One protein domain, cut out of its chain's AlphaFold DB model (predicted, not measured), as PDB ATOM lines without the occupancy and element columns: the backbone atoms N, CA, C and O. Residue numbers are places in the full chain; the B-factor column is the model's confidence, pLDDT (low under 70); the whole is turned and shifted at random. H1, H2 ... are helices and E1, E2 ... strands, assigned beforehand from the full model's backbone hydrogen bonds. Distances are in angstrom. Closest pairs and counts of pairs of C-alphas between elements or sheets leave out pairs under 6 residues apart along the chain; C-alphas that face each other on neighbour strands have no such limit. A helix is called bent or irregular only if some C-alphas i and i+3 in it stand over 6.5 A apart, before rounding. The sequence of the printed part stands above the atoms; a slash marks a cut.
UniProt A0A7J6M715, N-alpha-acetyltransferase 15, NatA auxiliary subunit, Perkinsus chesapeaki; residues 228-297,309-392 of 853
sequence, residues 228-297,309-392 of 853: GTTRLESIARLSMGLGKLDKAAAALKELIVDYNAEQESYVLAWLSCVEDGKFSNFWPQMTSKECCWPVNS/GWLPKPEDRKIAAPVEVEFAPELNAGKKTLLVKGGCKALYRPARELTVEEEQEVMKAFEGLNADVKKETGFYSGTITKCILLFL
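This is residues 228 to 297 and 309 to 392 of the 853 residues of the protein "N-alpha-acetyltransferase 15, NatA auxiliary subunit" of Perkinsus chesapeaki (UniProt A0A7J6M715). A body of five helices, H1, H2, H3, H6 and H7, fills one end, and a thin arm runs out from short H4 through E1 to residues 328 to 334, which stick out free, and then folds back through E2 to short H5. In the body H1, H2 and H3 fold back and forth as two helical hairpins that share H2, and the hairpin of long H6 with H7 packs across H2 and H3. The printed part has 154 residues, with seven named helices and two named strands in the order H1, H2, H3, H4, E1, E2, H5, H6, H7; E1 and E2 meet only at a point, and the class is mostly helix. The whole is compact by its radius of gyration of the C-alphas, 16.9 A, yet only just elongated, with spans of 51 by 33 by 27 A.

H1, residues 228 to 241, begins at C-alpha 228 (23.439, -18.781, -37.809) and is 19.7 A long. H2, residues 245 to 259, measures 20.4 A. H3, residues 264 to 277, measures 18.0 A and is irregular, with C-alphas 272 and 275 8.8 A apart. H4, residues 314 to 318, is only just irregular, with C-alphas 315 and 318 6.8 A apart. E1 is residues 323 to 325, E2 residues 338 to 340, and H5 residues 345 to 348. H6, residues 356 to 377, measures 31.1 A. H7, residues 382 to 391, measures 15.5 A and ends at C-alpha 391 (43.428, -39.098, -27.019).

The hub is H2, which touches H1, H3 and H6. H1 and H2 form a hairpin at a shallow tilt of 20 degrees, their closest C-alphas, Ala 236 and Ala 248, 4.2 A apart. H2 and H3 form another at 34 degrees, only just short of steep, with Leu 245 and Cys 273 closest at 5.0 A between C-alphas. Residues 253 to 258 of H2 touch H6 at a steep tilt of 44 degrees, closest at the C-alphas of Val 257 and Val 373, 5.0 A apart. H6 and H7 form a hairpin at a shallow 7 degrees, with the C-alphas of Met 363 and Ile 388 closest at 6.1 A. Residues 264 to 268 of H3 touch H7 at a steep tilt of 57 degrees, the C-alphas of Glu 264 and Thr 383 being closest at 6.3 A. The helix packing is part aligned, part crossed: 3 of 5 touching pairs are at a shallow tilt. H5 is close to H3 but not clearly touching, with the C-alphas of Leu 268 and Tyr 348 closest at 7.7 A. H4 touches no helix. The facing C-alphas of E1 and E2, 324 and 339, are 5.2 A apart. Every O i to N i+4 pair is within hydrogen-bond range in H1, H2 and H6, against 8 of 10 in H3, 3 of 6 in H7 and 0 of 1 in H4, where 1 of 2 O i to N i+3 pairs is in range; H5 is too short for an O i to N i+4 pair.

The two farthest C-alphas, those of Gly 228 and Gly 334, are 52.7 A apart. Residues 298 to 308 are not printed, and C-alphas 297 and 309 are 12.8 A apart across this cut, in the link from H3 to H4. The link from E1 to E2 is long, with 12 residues. Mean pLDDT of the printed part is 71.4; residues 284 to 297, 309 to 329 and 332 to 351 are under 70.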
ATOM      1  N   GLY A 228      22.136 -18.957 -38.449       89.88
ATOM      2  CA  GLY A 228      23.439 -18.781 -37.809       89.88
ATOM      3  C   GLY A 228      24.293 -20.050 -37.790       89.88
ATOM      4  O   GLY A 228      25.509 -19.958 -37.953       89.88
ATOM      5  N   THR A 229      23.666 -21.227 -37.685       89.00
ATOM      6  CA  THR A 229      24.351 -22.527 -37.740       89.00
ATOM      7  C   THR A 229      25.071 -22.696 -39.073       89.00
ATOM      8  O   THR A 229      26.292 -22.837 -39.093       89.00
ATOM      9  N   THR A 230      24.352 -22.599 -40.195       87.69
ATOM     10  CA  THR A 230      24.961 -22.825 -41.516       87.69
ATOM     11  C   THR A 230      25.973 -21.738 -41.872       87.69
ATOM     12  O   THR A 230      26.976 -22.015 -42.537       87.69
ATOM     13  N   ARG A 231      25.745 -20.500 -41.414       92.69
ATOM     14  CA  ARG A 231      26.708 -19.399 -41.555       92.69
ATOM     15  C   ARG A 231      28.033 -19.741 -40.873       92.69
ATOM     16  O   ARG A 231      29.074 -19.647 -41.514       92.69
ATOM     17  N   LEU A 232      28.002 -20.166 -39.608       88.69
ATOM     18  CA  LEU A 232      29.204 -20.516 -38.844       88.69
ATOM     19  C   LEU A 232      29.902 -21.763 -39.388       88.69
ATOM     20  O   LEU A 232      31.125 -21.763 -39.508       88.69
ATOM     21  N   GLU A 233      29.148 -22.787 -39.793       86.44
ATOM     22  CA  GLU A 233      29.705 -23.966 -40.468       86.44
ATOM     23  C   GLU A 233      30.448 -23.589 -41.753       86.44
ATOM     24  O   GLU A 233      31.547 -24.084 -42.015       86.44
ATOM     25  N   SER A 234      29.862 -22.692 -42.549       86.50
ATOM     26  CA  SER A 234      30.461 -22.218 -43.796       86.50
ATOM     27  C   SER A 234      31.694 -21.360 -43.527       86.50
ATOM     28  O   SER A 234      32.729 -21.604 -44.135       86.50
ATOM     29  N   ILE A 235      31.640 -20.433 -42.564       88.50
ATOM     30  CA  ILE A 235      32.800 -19.624 -42.151       88.50
ATOM     31  C   ILE A 235      33.943 -20.520 -41.678       88.50
ATOM     32  O   ILE A 235      35.078 -20.313 -42.106       88.50
ATOM     33  N   ALA A 236      33.669 -21.514 -40.830       84.56
ATOM     34  CA  ALA A 236      34.683 -22.437 -40.333       84.56
ATOM     35  C   ALA A 236      35.369 -23.184 -41.483       84.56
ATOM     36  O   ALA A 236      36.593 -23.165 -41.602       84.56
ATOM     37  N   ARG A 237      34.573 -23.779 -42.375       82.44
ATOM     38  CA  ARG A 237      35.059 -24.554 -43.521       82.44
ATOM     39  C   ARG A 237      35.836 -23.702 -44.529       82.44
ATOM     40  O   ARG A 237      36.931 -24.094 -44.928       82.44
ATOM     41  N   LEU A 238      35.326 -22.522 -44.884       84.00
ATOM     42  CA  LEU A 238      36.006 -21.565 -45.767       84.00
ATOM     43  C   LEU A 238      37.311 -21.057 -45.149       84.00
ATOM     44  O   LEU A 238      38.333 -20.987 -45.827       84.00
ATOM     45  N   SER A 239      37.301 -20.748 -43.850       85.38
ATOM     46  CA  SER A 239      38.486 -20.263 -43.132       85.38
ATOM     47  C   SER A 239      39.577 -21.331 -43.068       85.38
ATOM     48  O   SER A 239      40.738 -21.012 -43.309       85.38
ATOM     49  N   MET A 240      39.215 -22.599 -42.846       80.81
ATOM     50  CA  MET A 240      40.155 -23.723 -42.967       80.81
ATOM     51  C   MET A 240      40.682 -23.862 -44.397       80.81
ATOM     52  O   MET A 240      41.880 -24.056 -44.589       80.81
ATOM     53  N   GLY A 241      39.819 -23.686 -45.402       77.75
ATOM     54  CA  GLY A 241      40.210 -23.682 -46.813       77.75
ATOM     55  C   GLY A 241      41.211 -22.599 -47.200       77.75
ATOM     56  O   GLY A 241      42.061 -22.831 -48.058       77.75
ATOM     57  N   LEU A 242      41.144 -21.452 -46.529       83.44
ATOM     58  CA  LEU A 242      42.038 -20.308 -46.704       83.44
ATOM     59  C   LEU A 242      43.277 -20.348 -45.789       83.44
ATOM     60  O   LEU A 242      44.091 -19.429 -45.845       83.44
ATOM     61  N   GLY A 243      43.411 -21.358 -44.921       82.50
ATOM     62  CA  GLY A 243      44.482 -21.436 -43.918       82.50
ATOM     63  C   GLY A 243      44.343 -20.450 -42.749       82.50
ATOM     64  O   GLY A 243      45.274 -20.285 -41.969       82.50
ATOM     65  N   LYS A 244      43.188 -19.792 -42.597       88.31
ATOM     66  CA  LYS A 244      42.880 -18.853 -41.503       88.31
ATOM     67  C   LYS A 244      42.362 -19.622 -40.279       88.31
ATOM     68  O   LYS A 244      41.174 -19.561 -39.955       88.31
ATOM     69  N   LEU A 245      43.242 -20.382 -39.626       86.56
ATOM     70  CA  LEU A 245      42.861 -21.346 -38.582       86.56
ATOM     71  C   LEU A 245      42.273 -20.694 -37.324       86.56
ATOM     72  O   LEU A 245      41.250 -21.171 -36.839       86.56
ATOM     73  N   ASP A 246      42.805 -19.560 -36.869       92.25
ATOM     74  CA  ASP A 246      42.243 -18.815 -35.729       92.25
ATOM     75  C   ASP A 246      40.768 -18.458 -35.926       92.25
ATOM     76  O   ASP A 246      39.928 -18.608 -35.036       92.25
ATOM     77  N   LYS A 247      40.434 -18.019 -37.142       91.69
ATOM     78  CA  LYS A 247      39.069 -17.656 -37.517       91.69
ATOM     79  C   LYS A 247      38.158 -18.878 -37.558       91.69
ATOM     80  O   LYS A 247      37.020 -18.814 -37.093       91.69
ATOM     81  N   ALA A 248      38.667 -19.998 -38.070       85.69
ATOM     82  CA  ALA A 248      37.946 -21.264 -38.045       85.69
ATOM     83  C   ALA A 248      37.689 -21.742 -36.608       85.69
ATOM     84  O   ALA A 248      36.565 -22.125 -36.286       85.69
ATOM     85  N   ALA A 249      38.695 -21.665 -35.732       90.12
ATOM     86  CA  ALA A 249      38.575 -22.031 -34.325       90.12
ATOM     87  C   ALA A 249      37.546 -21.150 -33.599       90.12
ATOM     88  O   ALA A 249      36.722 -21.671 -32.849       90.12
ATOM     89  N   ALA A 250      37.539 -19.838 -33.853       95.19
ATOM     90  CA  ALA A 250      36.553 -18.922 -33.283       95.19
ATOM     91  C   ALA A 250      35.121 -19.255 -33.739       95.19
ATOM     92  O   ALA A 250      34.228 -19.377 -32.900       95.19
ATOM     93  N   ALA A 251      34.911 -19.478 -35.041       91.50
ATOM     94  CA  ALA A 251      33.600 -19.833 -35.585       91.50
ATOM     95  C   ALA A 251      33.090 -21.186 -35.060       91.50
ATOM     96  O   ALA A 251      31.918 -21.311 -34.709       91.50
ATOM     97  N   LEU A 252      33.966 -22.191 -34.958       87.88
ATOM     98  CA  LEU A 252      33.624 -23.497 -34.386       87.88
ATOM     99  C   LEU A 252      33.332 -23.403 -32.888       87.88
ATOM    100  O   LEU A 252      32.431 -24.080 -32.406       87.88
ATOM    101  N   LYS A 253      34.049 -22.549 -32.152       94.56
ATOM    102  CA  LYS A 253      33.773 -22.313 -30.733       94.56
ATOM    103  C   LYS A 253      32.400 -21.666 -30.530       94.56
ATOM    104  O   LYS A 253      31.648 -22.166 -29.701       94.56
ATOM    105  N   GLU A 254      32.058 -20.632 -31.307       94.31
ATOM    106  CA  GLU A 254      30.712 -20.017 -31.317       94.31
ATOM    107  C   GLU A 254      29.645 -21.087 -31.617       94.31
ATOM    108  O   GLU A 254      28.662 -21.221 -30.895       94.31
ATOM    109  N   LEU A 255      29.884 -21.946 -32.612       89.75
ATOM    110  CA  LEU A 255      28.969 -23.029 -32.979       89.75
ATOM    111  C   LEU A 255      28.770 -24.069 -31.857       89.75
ATOM    112  O   LEU A 255      27.657 -24.545 -31.634       89.75
ATOM    113  N   ILE A 256      29.837 -24.436 -31.149       89.62
ATOM    114  CA  ILE A 256      29.800 -25.424 -30.061       89.62
ATOM    115  C   ILE A 256      29.107 -24.852 -28.822       89.62
ATOM    116  O   ILE A 256      28.285 -25.542 -28.222       89.62
ATOM    117  N   VAL A 257      29.455 -23.625 -28.431       94.00
ATOM    118  CA  VAL A 257      28.977 -23.005 -27.187       94.00
ATOM    119  C   VAL A 257      27.535 -22.525 -27.329       94.00
ATOM    120  O   VAL A 257      26.718 -22.837 -26.464       94.00
ATOM    121  N   ASP A 258      27.204 -21.855 -28.435       90.12
ATOM    122  CA  ASP A 258      25.915 -21.168 -28.575       90.12
ATOM    123  C   ASP A 258      24.833 -22.052 -29.222       90.12
ATOM    124  O   ASP A 258      23.642 -21.800 -29.035       90.12
ATOM    125  N   TYR A 259      25.214 -23.088 -29.988       88.06
ATOM    126  CA  TYR A 259      24.257 -23.917 -30.741       88.06
ATOM    127  C   TYR A 259      24.243 -25.384 -30.313       88.06
ATOM    128  O   TYR A 259      23.186 -25.899 -29.943       88.06
ATOM    129  N   ASN A 260      25.363 -26.108 -30.436       86.62
ATOM    130  CA  ASN A 260      25.362 -27.554 -30.201       86.62
ATOM    131  C   ASN A 260      26.732 -28.130 -29.809       86.62
ATOM    132  O   ASN A 260      27.553 -28.472 -30.666       86.62
ATOM    133  N   ALA A 261      26.919 -28.369 -28.510       89.38
ATOM    134  CA  ALA A 261      28.108 -29.025 -27.968       89.38
ATOM    135  C   ALA A 261      28.134 -30.557 -28.146       89.38
ATOM    136  O   ALA A 261      29.159 -31.195 -27.912       89.38
ATOM    137  N   GLU A 262      27.029 -31.170 -28.579       85.94
ATOM    138  CA  GLU A 262      26.901 -32.628 -28.711       85.94
ATOM    139  C   GLU A 262      27.315 -33.160 -30.094       85.94
ATOM    140  O   GLU A 262      27.205 -34.356 -30.376       85.94
ATOM    141  N   GLN A 263      27.829 -32.291 -30.966       80.69
ATOM    142  CA  GLN A 263      28.311 -32.670 -32.288       80.69
ATOM    143  C   GLN A 263      29.826 -32.950 -32.279       80.69
ATOM    144  O   GLN A 263      30.654 -32.043 -32.355       80.69
ATOM    145  N   GLU A 264      30.187 -34.240 -32.268       78.44
ATOM    146  CA  GLU A 264      31.578 -34.741 -32.204       78.44
ATOM    147  C   GLU A 264      32.489 -34.139 -33.293       78.44
ATOM    148  O   GLU A 264      33.640 -33.806 -33.025       78.44
ATOM    149  N   SER A 265      31.973 -33.926 -34.510       75.81
ATOM    150  CA  SER A 265      32.760 -33.359 -35.613       75.81
ATOM    151  C   SER A 265      33.168 -31.904 -35.392       75.81
ATOM    152  O   SER A 265      34.278 -31.550 -35.769       75.81
ATOM    153  N   TYR A 266      32.318 -31.065 -34.787       80.62
ATOM    154  CA  TYR A 266      32.689 -29.672 -34.515       80.62
ATOM    155  C   TYR A 266      33.782 -29.609 -33.456       80.62
ATOM    156  O   TYR A 266      34.750 -28.878 -33.620       80.62
ATOM    157  N   VAL A 267      33.651 -30.423 -32.407       83.38
ATOM    158  CA  VAL A 267      34.610 -30.500 -31.298       83.38
ATOM    159  C   VAL A 267      35.997 -30.922 -31.793       83.38
ATOM    160  O   VAL A 267      37.002 -30.329 -31.406       83.38
ATOM    161  N   LEU A 268      36.062 -31.918 -32.680       81.62
ATOM    162  CA  LEU A 268      37.329 -32.386 -33.246       81.62
ATOM    163  C   LEU A 268      37.895 -31.427 -34.301       81.62
ATOM    164  O   LEU A 268      39.097 -31.172 -34.295       81.62
ATOM    165  N   ALA A 269      37.049 -30.843 -35.157       79.06
ATOM    166  CA  ALA A 269      37.477 -29.809 -36.101       79.06
ATOM    167  C   ALA A 269      38.024 -28.578 -35.365       79.06
ATOM    168  O   ALA A 269      39.049 -28.029 -35.757       79.06
ATOM    169  N   TRP A 270      37.391 -28.183 -34.258       86.81
ATOM    170  CA  TRP A 270      37.855 -27.082 -33.423       86.81
ATOM    171  C   TRP A 270      39.263 -27.361 -32.905       86.81
ATOM    172  O   TRP A 270      40.147 -26.530 -33.098       86.81
ATOM    173  N   LEU A 271      39.500 -28.555 -32.347       84.81
ATOM    174  CA  LEU A 271      40.819 -28.938 -31.845       84.81
ATOM    175  C   LEU A 271      41.892 -28.848 -32.942       84.81
ATOM    176  O   LEU A 271      42.984 -28.361 -32.676       84.81
ATOM    177  N   SER A 272      41.573 -29.239 -34.180       82.38
ATOM    178  CA  SER A 272      42.519 -29.159 -35.304       82.38
ATOM    179  C   SER A 272      42.925 -27.730 -35.698       82.38
ATOM    180  O   SER A 272      43.949 -27.563 -36.354       82.38
ATOM    181  N   CYS A 273      42.157 -26.714 -35.289       83.25
ATOM    182  CA  CYS A 273      42.375 -25.306 -35.637       83.25
ATOM    183  C   CYS A 273      42.972 -24.468 -34.493       83.25
ATOM    184  O   CYS A 273      43.453 -23.367 -34.740       83.25
ATOM    185  N   VAL A 274      42.912 -24.947 -33.249       87.56
ATOM    186  CA  VAL A 274      43.378 -24.208 -32.063       87.56
ATOM    187  C   VAL A 274      44.902 -24.036 -32.074       87.56
ATOM    188  O   VAL A 274      45.620 -24.925 -32.529       87.56
ATOM    189  N   GLU A 275      45.377 -22.902 -31.540       85.44
ATOM    190  CA  GLU A 275      46.806 -22.554 -31.442       85.44
ATOM    191  C   GLU A 275      47.513 -22.661 -32.808       85.44
ATOM    192  O   GLU A 275      48.487 -23.397 -32.949       85.44
ATOM    193  N   ASP A 276      46.978 -21.986 -33.835       81.50
ATOM    194  CA  ASP A 276      47.486 -22.031 -35.218       81.50
ATOM    195  C   ASP A 276      47.626 -23.455 -35.789       81.50
ATOM    196  O   ASP A 276      48.536 -23.780 -36.554       81.50
ATOM    197  N   GLY A 277      46.698 -24.337 -35.415       78.38
ATOM    198  CA  GLY A 277      46.693 -25.720 -35.875       78.38
ATOM    199  C   GLY A 277      47.778 -26.582 -35.242       78.38
ATOM    200  O   GLY A 277      48.197 -27.572 -35.847       78.38
ATOM    201  N   LYS A 278      48.210 -26.267 -34.018       84.38
ATOM    202  CA  LYS A 278      49.165 -27.071 -33.240       84.38
ATOM    203  C   LYS A 278      48.836 -28.565 -33.225       84.38
ATOM    204  O   LYS A 278      49.728 -29.395 -33.363       84.38
ATOM    205  N   PHE A 279      47.553 -28.899 -33.094       81.25
ATOM    206  CA  PHE A 279      47.063 -30.279 -33.013       81.25
ATOM    207  C   PHE A 279      46.690 -30.882 -34.380       81.25
ATOM    208  O   PHE A 279      46.231 -32.021 -34.452       81.25
ATOM    209  N   SER A 280      46.862 -30.145 -35.483       73.75
ATOM    210  CA  SER A 280      46.472 -30.597 -36.830       73.75
ATOM    211  C   SER A 280      47.237 -31.843 -37.292       73.75
ATOM    212  O   SER A 280      46.686 -32.684 -37.998       73.75
ATOM    213  N   ASN A 281      48.482 -32.007 -36.834       72.50
ATOM    214  CA  ASN A 281      49.358 -33.137 -37.152       72.50
ATOM    215  C   ASN A 281      48.901 -34.477 -36.545       72.50
ATOM    216  O   ASN A 281      49.468 -35.522 -36.875       72.50
ATOM    217  N   PHE A 282      47.895 -34.470 -35.666       72.81
ATOM    218  CA  PHE A 282      47.312 -35.699 -35.137       72.81
ATOM    219  C   PHE A 282      46.488 -36.426 -36.191       72.81
ATOM    220  O   PHE A 282      46.284 -37.626 -36.066       72.81
ATOM    221  N   TRP A 283      46.052 -35.754 -37.251       70.06
ATOM    222  CA  TRP A 283      45.331 -36.381 -38.351       70.06
ATOM    223  C   TRP A 283      46.191 -36.397 -39.619       70.06
ATOM    224  O   TRP A 283      47.069 -35.547 -39.780       70.06
ATOM    225  N   PRO A 284      45.962 -37.345 -40.552       56.41
ATOM    226  CA  PRO A 284      46.439 -37.185 -41.926       56.41
ATOM    227  C   PRO A 284      46.012 -35.803 -42.437       56.41
ATOM    228  O   PRO A 284      44.915 -35.375 -42.079       56.41
ATOM    229  N   GLN A 285      46.858 -35.112 -43.218       49.50
ATOM    230  CA  GLN A 285      46.575 -33.750 -43.697       49.50
ATOM    231  C   GLN A 285      45.155 -33.670 -44.262       49.50
ATOM    232  O   GLN A 285      44.920 -34.132 -45.371       49.50
ATOM    233  N   MET A 286      44.226 -33.092 -43.492       42.56
ATOM    234  CA  MET A 286      42.861 -32.855 -43.939       42.56
ATOM    235  C   MET A 286      42.937 -31.736 -44.970       42.56
ATOM    236  O   MET A 286      43.013 -30.560 -44.610       42.56
ATOM    237  N   THR A 287      43.008 -32.070 -46.258       37.44
ATOM    238  CA  THR A 287      43.029 -31.016 -47.275       37.44
ATOM    239  C   THR A 287      41.652 -30.350 -47.332       37.44
ATOM    240  O   THR A 287      40.616 -30.980 -47.131       37.44
ATOM    241  N   SER A 288      41.589 -29.052 -47.623       38.00
ATOM    242  CA  SER A 288      40.310 -28.332 -47.744       38.00
ATOM    243  C   SER A 288      39.379 -28.921 -48.811       38.00
ATOM    244  O   SER A 288      38.160 -28.831 -48.683       38.00
ATOM    245  N   LYS A 289      39.957 -29.602 -49.813       34.53
ATOM    246  CA  LYS A 289      39.272 -30.414 -50.832       34.53
ATOM    247  C   LYS A 289      38.723 -31.756 -50.319       34.53
ATOM    248  O   LYS A 289      37.897 -32.359 -50.993       34.53
ATOM    249  N   GLU A 290      39.181 -32.237 -49.166       34.75
ATOM    250  CA  GLU A 290      38.656 -33.413 -48.449       34.75
ATOM    251  C   GLU A 290      37.587 -33.031 -47.412       34.75
ATOM    252  O   GLU A 290      36.752 -33.860 -47.059       34.75
ATOM    253  N   CYS A 291      37.558 -31.763 -46.984       33.53
ATOM    254  CA  CYS A 291      36.511 -31.164 -46.142       33.53
ATOM    255  C   CYS A 291      35.331 -30.599 -46.953       33.53
ATOM    256  O   CYS A 291      34.595 -29.720 -46.498       33.53
ATOM    257  N   CYS A 292      35.149 -31.065 -48.186       28.16
ATOM    258  CA  CYS A 292      34.011 -30.691 -49.006       28.16
ATOM    259  C   CYS A 292      33.627 -31.843 -49.932       28.16
ATOM    260  O   CYS A 292      34.417 -32.216 -50.788       28.16
ATOM    261  N   TRP A 293      32.424 -32.407 -49.738       26.16
ATOM    262  CA  TRP A 293      31.402 -32.694 -50.767       26.16
ATOM    263  C   TRP A 293      30.292 -33.636 -50.242       26.16
ATOM    264  O   TRP A 293      30.308 -34.000 -49.067       26.16
ATOM    265  N   PRO A 294      29.251 -33.896 -51.061       27.69
ATOM    266  CA  PRO A 294      27.859 -33.676 -50.690       27.69
ATOM    267  C   PRO A 294      27.321 -34.754 -49.735       27.69
ATOM    268  O   PRO A 294      27.954 -35.771 -49.453       27.69
ATOM    269  N   VAL A 295      26.074 -34.561 -49.320       28.42
ATOM    270  CA  VAL A 295      25.150 -35.585 -48.820       28.42
ATOM    271  C   VAL A 295      25.332 -36.923 -49.543       28.42
ATOM    272  O   VAL A 295      24.676 -37.207 -50.538       28.42
ATOM    273  N   ASN A 296      26.203 -37.795 -49.040       26.34
ATOM    274  CA  ASN A 296      26.212 -39.179 -49.485       26.34
ATOM    275  C   ASN A 296      25.156 -39.917 -48.663       26.34
ATOM    276  O   ASN A 296      25.415 -40.427 -47.568       26.34
ATOM    277  N   SER A 297      23.926 -39.838 -49.177       30.77
ATOM    278  CA  SER A 297      23.099 -41.014 -49.469       30.77
ATOM    279  C   SER A 297      23.111 -42.122 -48.407       30.77
ATOM    280  O   SER A 297      23.325 -43.301 -48.671       30.77
ATOM    281  N   GLY A 309      30.051 -32.896 -43.973       34.59
ATOM    282  CA  GLY A 309      31.063 -32.220 -44.799       34.59
ATOM    283  C   GLY A 309      32.504 -32.342 -44.283       34.59
ATOM    284  O   GLY A 309      33.380 -31.686 -44.814       34.59
ATOM    285  N   TRP A 310      32.767 -33.146 -43.248       37.16
ATOM    286  CA  TRP A 310      34.056 -33.161 -42.531       37.16
ATOM    287  C   TRP A 310      34.785 -34.519 -42.607       37.16
ATOM    288  O   TRP A 310      35.615 -34.830 -41.759       37.16
ATOM    289  N   LEU A 311      34.398 -35.388 -43.551       36.03
ATOM    290  CA  LEU A 311      34.844 -36.785 -43.660       36.03
ATOM    291  C   LEU A 311      35.022 -37.172 -45.148       36.03
ATOM    292  O   LEU A 311      34.354 -36.587 -45.997       36.03
ATOM    293  N   PRO A 312      35.888 -38.156 -45.459       32.50
ATOM    294  CA  PRO A 312      36.626 -38.222 -46.719       32.50
ATOM    295  C   PRO A 312      35.818 -38.796 -47.897       32.50
ATOM    296  O   PRO A 312      34.674 -39.240 -47.741       32.50
ATOM    297  N   LYS A 313      36.407 -38.754 -49.099       34.97
ATOM    298  CA  LYS A 313      35.762 -38.972 -50.406       34.97
ATOM    299  C   LYS A 313      35.128 -40.366 -50.551       34.97
ATOM    300  O   LYS A 313      35.475 -41.303 -49.837       34.97
ATOM    301  N   PRO A 314      34.260 -40.582 -51.561       35.41
ATOM    302  CA  PRO A 314      33.850 -41.927 -51.980       35.41
ATOM    303  C   PRO A 314      35.034 -42.860 -52.297       35.41
ATOM    304  O   PRO A 314      34.933 -44.065 -52.084       35.41
ATOM    305  N   GLU A 315      36.152 -42.303 -52.767       37.44
ATOM    306  CA  GLU A 315      37.429 -42.993 -53.006       37.44
ATOM    307  C   GLU A 315      38.083 -43.471 -51.694       37.44
ATOM    308  O   GLU A 315      38.670 -44.554 -51.635       37.44
ATOM    309  N   ASP A 316      37.868 -42.725 -50.608       36.47
ATOM    310  CA  ASP A 316      38.344 -43.006 -49.252       36.47
ATOM    311  C   ASP A 316      37.418 -43.963 -48.485       36.47
ATOM    312  O   ASP A 316      37.639 -44.265 -47.309       36.47
ATOM    313  N   ARG A 317      36.415 -44.550 -49.159       39.34
ATOM    314  CA  ARG A 317      35.676 -45.719 -48.647       39.34
ATOM    315  C   ARG A 317      36.591 -46.914 -48.366       39.34
ATOM    316  O   ARG A 317      36.173 -47.798 -47.634       39.34
ATOM    317  N   LYS A 318      37.835 -46.918 -48.863       36.50
ATOM    318  CA  LYS A 318      38.889 -47.847 -48.419       36.50
ATOM    319  C   LYS A 318      39.285 -47.646 -46.948       36.50
ATOM    320  O   LYS A 318      39.598 -48.619 -46.277       36.50
ATOM    321  N   ILE A 319      39.213 -46.420 -46.420       34.94
ATOM    322  CA  ILE A 319      39.454 -46.088 -44.999       34.94
ATOM    323  C   ILE A 319      38.198 -46.366 -44.149       34.94
ATOM    324  O   ILE A 319      38.299 -46.716 -42.975       34.94
ATOM    325  N   ALA A 320      37.005 -46.259 -44.749       35.34
ATOM    326  CA  ALA A 320      35.727 -46.700 -44.172       35.34
ATOM    327  C   ALA A 320      35.383 -48.170 -44.495       35.34
ATOM    328  O   ALA A 320      34.241 -48.608 -44.306       35.34
ATOM    329  N   ALA A 321      36.352 -48.933 -45.007       37.25
ATOM    330  CA  ALA A 321      36.213 -50.368 -45.133       37.25
ATOM    331  C   ALA A 321      35.992 -50.941 -43.725       37.25
ATOM    332  O   ALA A 321      36.433 -50.350 -42.732       37.25
ATOM    333  N   PRO A 322      35.262 -52.057 -43.585       42.25
ATOM    334  CA  PRO A 322      35.220 -52.748 -42.313       42.25
ATOM    335  C   PRO A 322      36.659 -53.074 -41.894       42.25
ATOM    336  O   PRO A 322      37.308 -53.927 -42.485       42.25
ATOM    337  N   VAL A 323      37.166 -52.348 -40.899       45.59
ATOM    338  CA  VAL A 323      38.435 -52.684 -40.269       45.59
ATOM    339  C   VAL A 323      38.155 -53.944 -39.470       45.59
ATOM    340  O   VAL A 323      37.348 -53.919 -38.533       45.59
ATOM    341  N   GLU A 324      38.764 -55.053 -39.876       50.69
ATOM    342  CA  GLU A 324      38.866 -56.216 -39.011       50.69
ATOM    343  C   GLU A 324      39.680 -55.787 -37.797       50.69
ATOM    344  O   GLU A 324      40.861 -55.456 -37.886       50.69
ATOM    345  N   VAL A 325      38.992 -55.666 -36.667       55.75
ATOM    346  CA  VAL A 325      39.639 -55.389 -35.397       55.75
ATOM    347  C   VAL A 325      39.864 -56.743 -34.760       55.75
ATOM    348  O   VAL A 325      38.916 -57.373 -34.285       55.75
ATOM    349  N   GLU A 326      41.111 -57.195 -34.774       59.75
ATOM    350  CA  GLU A 326      41.517 -58.295 -33.917       59.75
ATOM    351  C   GLU A 326      41.430 -57.825 -32.461       59.75
ATOM    352  O   GLU A 326      41.935 -56.762 -32.079       59.75
ATOM    353  N   PHE A 327      40.693 -58.587 -31.660       65.38
ATOM    354  CA  PHE A 327      40.671 -58.380 -30.222       65.38
ATOM    355  C   PHE A 327      42.005 -58.819 -29.622       65.38
ATOM    356  O   PHE A 327      42.639 -59.741 -30.135       65.38
ATOM    357  N   ALA A 328      42.398 -58.181 -28.521       66.62
ATOM    358  CA  ALA A 328      43.539 -58.601 -27.722       66.62
ATOM    359  C   ALA A 328      43.434 -60.119 -27.435       66.62
ATOM    360  O   ALA A 328      42.344 -60.571 -27.059       66.62
ATOM    361  N   PRO A 329      44.505 -60.913 -27.628       67.62
ATOM    362  CA  PRO A 329      44.474 -62.368 -27.438       67.62
ATOM    363  C   PRO A 329      43.917 -62.800 -26.076       67.62
ATOM    364  O   PRO A 329      43.279 -63.841 -25.956       67.62
ATOM    365  N   GLU A 330      44.110 -61.974 -25.051       73.38
ATOM    366  CA  GLU A 330      43.626 -62.183 -23.688       73.38
ATOM    367  C   GLU A 330      42.099 -62.056 -23.562       73.38
ATOM    368  O   GLU A 330      41.505 -62.643 -22.662       73.38
ATOM    369  N   LEU A 331      41.459 -61.300 -24.458       70.81
ATOM    370  CA  LEU A 331      40.002 -61.132 -24.525       70.81
ATOM    371  C   LEU A 331      39.349 -62.119 -25.492       70.81
ATOM    372  O   LEU A 331      38.149 -62.372 -25.397       70.81
ATOM    373  N   ASN A 332      40.123 -62.661 -26.434       62.62
ATOM    374  CA  ASN A 332      39.632 -63.531 -27.489       62.62
ATOM    375  C   ASN A 332      40.350 -64.884 -27.454       62.62
ATOM    376  O   ASN A 332      41.345 -65.101 -28.143       62.62
ATOM    377  N   ALA A 333      39.796 -65.828 -26.686       51.81
ATOM    378  CA  ALA A 333      40.242 -67.222 -26.607       51.81
ATOM    379  C   ALA A 333      39.902 -68.038 -27.882       51.81
ATOM    380  O   ALA A 333      39.342 -69.132 -27.813       51.81
ATOM    381  N   GLY A 334      40.207 -67.494 -29.065       52.78
ATOM    382  CA  GLY A 334      40.069 -68.177 -30.354       52.78
ATOM    383  C   GLY A 334      38.658 -68.195 -30.953       52.78
ATOM    384  O   GLY A 334      38.352 -69.091 -31.740       52.78
ATOM    385  N   LYS A 335      37.780 -67.237 -30.623       50.66
ATOM    386  CA  LYS A 335      36.415 -67.160 -31.172       50.66
ATOM    387  C   LYS A 335      36.153 -65.809 -31.852       50.66
ATOM    388  O   LYS A 335      35.806 -64.827 -31.215       50.66
ATOM    389  N   LYS A 336      36.187 -65.851 -33.190       50.47
ATOM    390  CA  LYS A 336      35.783 -64.823 -34.173       50.47
ATOM    391  C   LYS A 336      36.715 -63.610 -34.319       50.47
ATOM    392  O   LYS A 336      36.906 -62.817 -33.402       50.47
ATOM    393  N   THR A 337      37.143 -63.380 -35.559       47.03
ATOM    394  CA  THR A 337      37.362 -62.038 -36.109       47.03
ATOM    395  C   THR A 337      35.980 -61.398 -36.252       47.03
ATOM    396  O   THR A 337      35.142 -61.859 -37.030       47.03
ATOM    397  N   LEU A 338      35.667 -60.378 -35.455       45.66
ATOM    398  CA  LEU A 338      34.440 -59.615 -35.658       45.66
ATOM    399  C   LEU A 338      34.711 -58.582 -36.750       45.66
ATOM    400  O   LEU A 338      35.472 -57.639 -36.553       45.66
ATOM    401  N   LEU A 339      34.042 -58.739 -37.894       39.69
ATOM    402  CA  LEU A 339      33.931 -57.696 -38.913       39.69
ATOM    403  C   LEU A 339      33.181 -56.507 -38.309       39.69
ATOM    404  O   LEU A 339      31.952 -56.379 -38.379       39.69
ATOM    405  N   VAL A 340      33.924 -55.614 -37.667       43.06
ATOM    406  CA  VAL A 340      33.373 -54.393 -37.112       43.06
ATOM    407  C   VAL A 340      33.180 -53.415 -38.270       43.06
ATOM    408  O   VAL A 340      34.032 -52.570 -38.520       43.06
ATOM    409  N   LYS A 341      32.032 -53.499 -38.969       38.28
ATOM    410  CA  LYS A 341      31.658 -52.562 -40.049       38.28
ATOM    411  C   LYS A 341      31.916 -51.115 -39.609       38.28
ATOM    412  O   LYS A 341      31.244 -50.563 -38.728       38.28
ATOM    413  N   GLY A 342      32.976 -50.537 -40.160       36.06
ATOM    414  CA  GLY A 342      33.549 -49.269 -39.748       36.06
ATOM    415  C   GLY A 342      33.076 -48.161 -40.665       36.06
ATOM    416  O   GLY A 342      33.760 -47.820 -41.608       36.06
ATOM    417  N   GLY A 343      31.937 -47.534 -40.357       40.84
ATOM    418  CA  GLY A 343      31.727 -46.162 -40.839       40.84
ATOM    419  C   GLY A 343      32.860 -45.244 -40.352       40.84
ATOM    420  O   GLY A 343      33.592 -45.645 -39.447       40.84
ATOM    421  N   CYS A 344      32.942 -44.024 -40.901       37.56
ATOM    422  CA  CYS A 344      33.979 -42.970 -40.802       37.56
ATOM    423  C   CYS A 344      34.628 -42.638 -39.429       37.56
ATOM    424  O   CYS A 344      35.376 -41.679 -39.306       37.56
ATOM    425  N   LYS A 345      34.382 -43.409 -38.372       42.72
ATOM    426  CA  LYS A 345      34.955 -43.279 -37.031       42.72
ATOM    427  C   LYS A 345      36.436 -43.659 -36.930       42.72
ATOM    428  O   LYS A 345      37.035 -43.406 -35.892       42.72
ATOM    429  N   ALA A 346      37.026 -44.246 -37.975       39.66
ATOM    430  CA  ALA A 346      38.472 -44.477 -38.056       39.66
ATOM    431  C   ALA A 346      39.282 -43.164 -38.159       39.66
ATOM    432  O   ALA A 346      40.482 -43.175 -37.913       39.66
ATOM    433  N   LEU A 347      38.621 -42.038 -38.463       46.78
ATOM    434  CA  LEU A 347      39.231 -40.708 -38.602       46.78
ATOM    435  C   LEU A 347      39.298 -39.916 -37.291       46.78
ATOM    436  O   LEU A 347      39.830 -38.817 -37.269       46.78
ATOM    437  N   TYR A 348      38.771 -40.451 -36.190       54.75
ATOM    438  CA  TYR A 348      38.773 -39.766 -34.892       54.75
ATOM    439  C   TYR A 348      39.931 -40.194 -33.982       54.75
ATOM    440  O   TYR A 348      39.912 -39.896 -32.790       54.75
ATOM    441  N   ARG A 349      40.917 -40.929 -34.515       59.47
ATOM    442  CA  ARG A 349      42.131 -41.298 -33.780       59.47
ATOM    443  C   ARG A 349      43.320 -40.465 -34.259       59.47
ATOM    444  O   ARG A 349      43.423 -40.241 -35.467       59.47
ATOM    445  N   PRO A 350      44.234 -40.100 -33.347       65.69
ATOM    446  CA  PRO A 350      45.564 -39.665 -33.727       65.69
ATOM    447  C   PRO A 350      46.245 -40.687 -34.655       65.69
ATOM    448  O   PRO A 350      46.107 -41.898 -34.468       65.69
ATOM    449  N   ALA A 351      46.984 -40.209 -35.655       68.44
ATOM    450  CA  ALA A 351      47.749 -41.018 -36.601       68.44
ATOM    451  C   ALA A 351      48.923 -41.750 -35.926       68.44
ATOM    452  O   ALA A 351      49.411 -42.748 -36.453       68.44
ATOM    453  N   ARG A 352      49.349 -41.266 -34.755       77.94
ATOM    454  CA  ARG A 352      50.362 -41.860 -33.878       77.94
ATOM    455  C   ARG A 352      49.941 -41.740 -32.418       77.94
ATOM    456  O   ARG A 352      49.093 -40.916 -32.089       77.94
ATOM    457  N   GLU A 353      50.575 -42.510 -31.545       76.75
ATOM    458  CA  GLU A 353      50.438 -42.302 -30.104       76.75
ATOM    459  C   GLU A 353      51.005 -40.930 -29.701       76.75
ATOM    460  O   GLU A 353      51.991 -40.444 -30.275       76.75
ATOM    461  N   LEU A 354      50.319 -40.280 -28.761       83.75
ATOM    462  CA  LEU A 354      50.676 -38.960 -28.248       83.75
ATOM    463  C   LEU A 354      51.660 -39.083 -27.087       83.75
ATOM    464  O   LEU A 354      51.640 -40.074 -26.355       83.75
ATOM    465  N   THR A 355      52.507 -38.071 -26.901       87.56
ATOM    466  CA  THR A 355      53.330 -37.990 -25.688       87.56
ATOM    467  C   THR A 355      52.485 -37.585 -24.481       87.56
ATOM    468  O   THR A 355      51.367 -37.079 -24.599       87.56
ATOM    469  N   VAL A 356      53.041 -37.785 -23.289       87.19
ATOM    470  CA  VAL A 356      52.393 -37.450 -22.015       87.19
ATOM    471  C   VAL A 356      52.044 -35.961 -21.933       87.19
ATOM    472  O   VAL A 356      51.017 -35.604 -21.344       87.19
ATOM    473  N   GLU A 357      52.888 -35.109 -22.509       88.31
ATOM    474  CA  GLU A 357      52.713 -33.662 -22.601       88.31
ATOM    475  C   GLU A 357      51.604 -33.310 -23.599       88.31
ATOM    476  O   GLU A 357      50.698 -32.554 -23.257       88.31
ATOM    477  N   GLU A 358      51.611 -33.916 -24.791       89.06
ATOM    478  CA  GLU A 358      50.570 -33.707 -25.809       89.06
ATOM    479  C   GLU A 358      49.181 -34.107 -25.287       89.06
ATOM    480  O   GLU A 358      48.208 -33.376 -25.474       89.06
ATOM    481  N   GLU A 359      49.078 -35.224 -24.558       88.94
ATOM    482  CA  GLU A 359      47.833 -35.628 -23.895       88.94
ATOM    483  C   GLU A 359      47.337 -34.579 -22.884       88.94
ATOM    484  O   GLU A 359      46.133 -34.322 -22.795       88.94
ATOM    485  N   GLN A 360      48.243 -33.968 -22.111       90.81
ATOM    486  CA  GLN A 360      47.887 -32.931 -21.133       90.81
ATOM    487  C   GLN A 360      47.387 -31.660 -21.811       90.81
ATOM    488  O   GLN A 360      46.418 -31.058 -21.347       90.81
ATOM    489  N   GLU A 361      48.023 -31.256 -22.906       91.88
ATOM    490  CA  GLU A 361      47.605 -30.087 -23.674       91.88
ATOM    491  C   GLU A 361      46.220 -30.289 -24.296       91.88
ATOM    492  O   GLU A 361      45.362 -29.411 -24.176       91.88
ATOM    493  N   VAL A 362      45.960 -31.467 -24.870       90.12
ATOM    494  CA  VAL A 362      44.644 -31.820 -25.429       90.12
ATOM    495  C   VAL A 362      43.567 -31.857 -24.346       90.12
ATOM    496  O   VAL A 362      42.480 -31.308 -24.543       90.12
ATOM    497  N   MET A 363      43.852 -32.461 -23.186       91.62
ATOM    498  CA  MET A 363      42.926 -32.428 -22.048       91.62
ATOM    499  C   MET A 363      42.611 -30.999 -21.635       91.62
ATOM    500  O   MET A 363      41.441 -30.647 -21.528       91.62
ATOM    501  N   LYS A 364      43.637 -30.163 -21.455       94.00
ATOM    502  CA  LYS A 364      43.466 -28.767 -21.047       94.00
ATOM    503  C   LYS A 364      42.609 -27.992 -22.050       94.00
ATOM    504  O   LYS A 364      41.738 -27.228 -21.633       94.00
ATOM    505  N   ALA A 365      42.815 -28.208 -23.349       93.69
ATOM    506  CA  ALA A 365      42.017 -27.583 -24.399       93.69
ATOM    507  C   ALA A 365      40.536 -27.995 -24.309       93.69
ATOM    508  O   ALA A 365      39.657 -27.132 -24.256       93.69
ATOM    509  N   PHE A 366      40.242 -29.297 -24.227       94.25
ATOM    510  CA  PHE A 366      38.862 -29.778 -24.128       94.25
ATOM    511  C   PHE A 366      38.182 -29.421 -22.810       94.25
ATOM    512  O   PHE A 366      37.001 -29.086 -22.813       94.25
ATOM    513  N   GLU A 367      38.889 -29.487 -21.684       94.50
ATOM    514  CA  GLU A 367      38.352 -29.086 -20.383       94.50
ATOM    515  C   GLU A 367      38.036 -27.589 -20.359       94.50
ATOM    516  O   GLU A 367      36.976 -27.208 -19.862       94.50
ATOM    517  N   GLY A 368      38.889 -26.757 -20.968       95.44
ATOM    518  CA  GLY A 368      38.625 -25.334 -21.175       95.44
ATOM    519  C   GLY A 368      37.372 -25.095 -22.020       95.44
ATOM    520  O   GLY A 368      36.474 -24.371 -21.597       95.44
ATOM    521  N   LEU A 369      37.255 -25.776 -23.164       95.00
ATOM    522  CA  LEU A 369      36.063 -25.695 -24.014       95.00
ATOM    523  C   LEU A 369      34.796 -26.154 -23.273       95.00
ATOM    524  O   LEU A 369      33.752 -25.516 -23.366       95.00
ATOM    525  N   ASN A 370      34.872 -27.247 -22.515       95.00
ATOM    526  CA  ASN A 370      33.730 -27.774 -21.772       95.00
ATOM    527  C   ASN A 370      33.343 -26.873 -20.587       95.00
ATOM    528  O   ASN A 370      32.176 -26.814 -20.202       95.00
ATOM    529  N   ALA A 371      34.309 -26.157 -20.003       96.25
ATOM    530  CA  ALA A 371      34.046 -25.132 -19.000       96.25
ATOM    531  C   ALA A 371      33.305 -23.932 -19.606       96.25
ATOM    532  O   ALA A 371      32.364 -23.441 -18.983       96.25
ATOM    533  N   ASP A 372      33.665 -23.515 -20.823       95.19
ATOM    534  CA  ASP A 372      32.939 -22.476 -21.562       95.19
ATOM    535  C   ASP A 372      31.500 -22.920 -21.877       95.19
ATOM    536  O   ASP A 372      30.555 -22.192 -21.581       95.19
ATOM    537  N   VAL A 373      31.309 -24.156 -22.359       94.88
ATOM    538  CA  VAL A 373      29.967 -24.736 -22.578       94.88
ATOM    539  C   VAL A 373      29.158 -24.768 -21.283       94.88
ATOM    540  O   VAL A 373      27.980 -24.414 -21.278       94.88
ATOM    541  N   LYS A 374      29.772 -25.154 -20.160       95.00
ATOM    542  CA  LYS A 374      29.100 -25.144 -18.856       95.00
ATOM    543  C   LYS A 374      28.740 -23.735 -18.400       95.00
ATOM    544  O   LYS A 374      27.709 -23.569 -17.753       95.00
ATOM    545  N   LYS A 375      29.578 -22.741 -18.685       95.00
ATOM    546  CA  LYS A 375      29.303 -21.347 -18.330       95.00
ATOM    547  C   LYS A 375      28.047 -20.840 -19.038       95.00
ATOM    548  O   LYS A 375      27.258 -20.154 -18.400       95.00
ATOM    549  N   GLU A 376      27.862 -21.216 -20.301       92.69
ATOM    550  CA  GLU A 376      26.711 -20.796 -21.105       92.69
ATOM    551  C   GLU A 376      25.452 -21.631 -20.818       92.69
ATOM    552  O   GLU A 376      24.372 -21.100 -20.585       92.69
ATOM    553  N   THR A 377      25.584 -22.960 -20.774       89.69
ATOM    554  CA  THR A 377      24.435 -23.885 -20.707       89.69
ATOM    555  C   THR A 377      24.100 -24.378 -19.296       89.69
ATOM    556  O   THR A 377      23.049 -24.981 -19.081       89.69
ATOM    557  N   GLY A 378      24.998 -24.185 -18.326       91.94
ATOM    558  CA  GLY A 378      24.906 -24.736 -16.969       91.94
ATOM    559  C   GLY A 378      25.376 -26.191 -16.827       91.94
ATOM    560  O   GLY A 378      25.542 -26.669 -15.700       91.94
ATOM    561  N   PHE A 379      25.649 -26.900 -17.929       88.69
ATOM    562  CA  PHE A 379      25.997 -28.325 -17.922       88.69
ATOM    563  C   PHE A 379      27.293 -28.614 -18.685       88.69
ATOM    564  O   PHE A 379      27.637 -27.942 -19.648       88.69
ATOM    565  N   TYR A 380      28.012 -29.657 -18.267       90.12
ATOM    566  CA  TYR A 380      29.123 -30.190 -19.056       90.12
ATOM    567  C   TYR A 380      28.592 -31.050 -20.205       90.12
ATOM    568  O   TYR A 380      27.727 -31.905 -19.989       90.12
ATOM    569  N   SER A 381      29.183 -30.903 -21.389       91.62
ATOM    570  CA  SER A 381      28.907 -31.776 -22.525       91.62
ATOM    571  C   SER A 381      29.478 -33.176 -22.297       91.62
ATOM    572  O   SER A 381      30.671 -33.372 -22.007       91.62
ATOM    573  N   GLY A 382      28.616 -34.179 -22.470       86.75
ATOM    574  CA  GLY A 382      29.015 -35.586 -22.453       86.75
ATOM    575  C   GLY A 382      29.862 -35.952 -23.671       86.75
ATOM    576  O   GLY A 382      30.764 -36.787 -23.560       86.75
ATOM    577  N   THR A 383      29.614 -35.298 -24.808       85.75
ATOM    578  CA  THR A 383      30.368 -35.496 -26.049       85.75
ATOM    579  C   THR A 383      31.797 -34.981 -25.931       85.75
ATOM    580  O   THR A 383      32.716 -35.745 -26.215       85.75
ATOM    581  N   ILE A 384      32.019 -33.766 -25.413       90.38
ATOM    582  CA  ILE A 384      33.386 -33.243 -25.202       90.38
ATOM    583  C   ILE A 384      34.166 -34.135 -24.228       90.38
ATOM    584  O   ILE A 384      35.305 -34.511 -24.498       90.38
ATOM    585  N   THR A 385      33.522 -34.567 -23.139       89.62
ATOM    586  CA  THR A 385      34.127 -35.500 -22.170       89.62
ATOM    587  C   THR A 385      34.536 -36.819 -22.833       89.62
ATOM    588  O   THR A 385      35.614 -37.352 -22.573       89.62
ATOM    589  N   LYS A 386      33.697 -37.346 -23.730       87.00
ATOM    590  CA  LYS A 386      34.001 -38.556 -24.498       87.00
ATOM    591  C   LYS A 386      35.132 -38.328 -25.509       87.00
ATOM    592  O   LYS A 386      35.938 -39.236 -25.697       87.00
ATOM    593  N   CYS A 387      35.210 -37.156 -26.142       85.81
ATOM    594  CA  CYS A 387      36.287 -36.822 -27.078       85.81
ATOM    595  C   CYS A 387      37.658 -36.854 -26.398       85.81
ATOM    596  O   CYS A 387      38.589 -37.386 -26.989       85.81
ATOM    597  N   ILE A 388      37.773 -36.398 -25.144       90.25
ATOM    598  CA  ILE A 388      39.025 -36.474 -24.365       90.25
ATOM    599  C   ILE A 388      39.573 -37.911 -24.329       90.25
ATOM    600  O   ILE A 388      40.746 -38.145 -24.613       90.25
ATOM    601  N   LEU A 389      38.711 -38.897 -24.061       89.25
ATOM    602  CA  LEU A 389      39.089 -40.315 -23.972       89.25
ATOM    603  C   LEU A 389      39.665 -40.883 -25.283       89.25
ATOM    604  O   LEU A 389      40.351 -41.910 -25.267       89.25
ATOM    605  N   LEU A 390      39.400 -40.248 -26.432       83.75
ATOM    606  CA  LEU A 390      39.974 -40.671 -27.712       83.75
ATOM    607  C   LEU A 390      41.496 -40.481 -27.743       83.75
ATOM    608  O   LEU A 390      42.168 -41.279 -28.396       83.75
ATOM    609  N   PHE A 391      42.018 -39.499 -27.004       85.75
ATOM    610  CA  PHE A 391      43.428 -39.098 -27.019       85.75
ATOM    611  C   PHE A 391      44.244 -39.667 -25.859       85.75
ATOM    612  O   PHE A 391      45.454 -39.775 -25.984       85.75
ATOM    613  N   LEU A 392      43.595 -40.062 -24.762       88.56
ATOM    614  CA  LEU A 392      44.281 -40.598 -23.585       88.56
ATOM    615  C   LEU A 392      44.711 -42.054 -23.752       88.56
ATOM    616  O   LEU A 392      43.998 -42.851 -24.373       88.56
TER     617      LEU A 392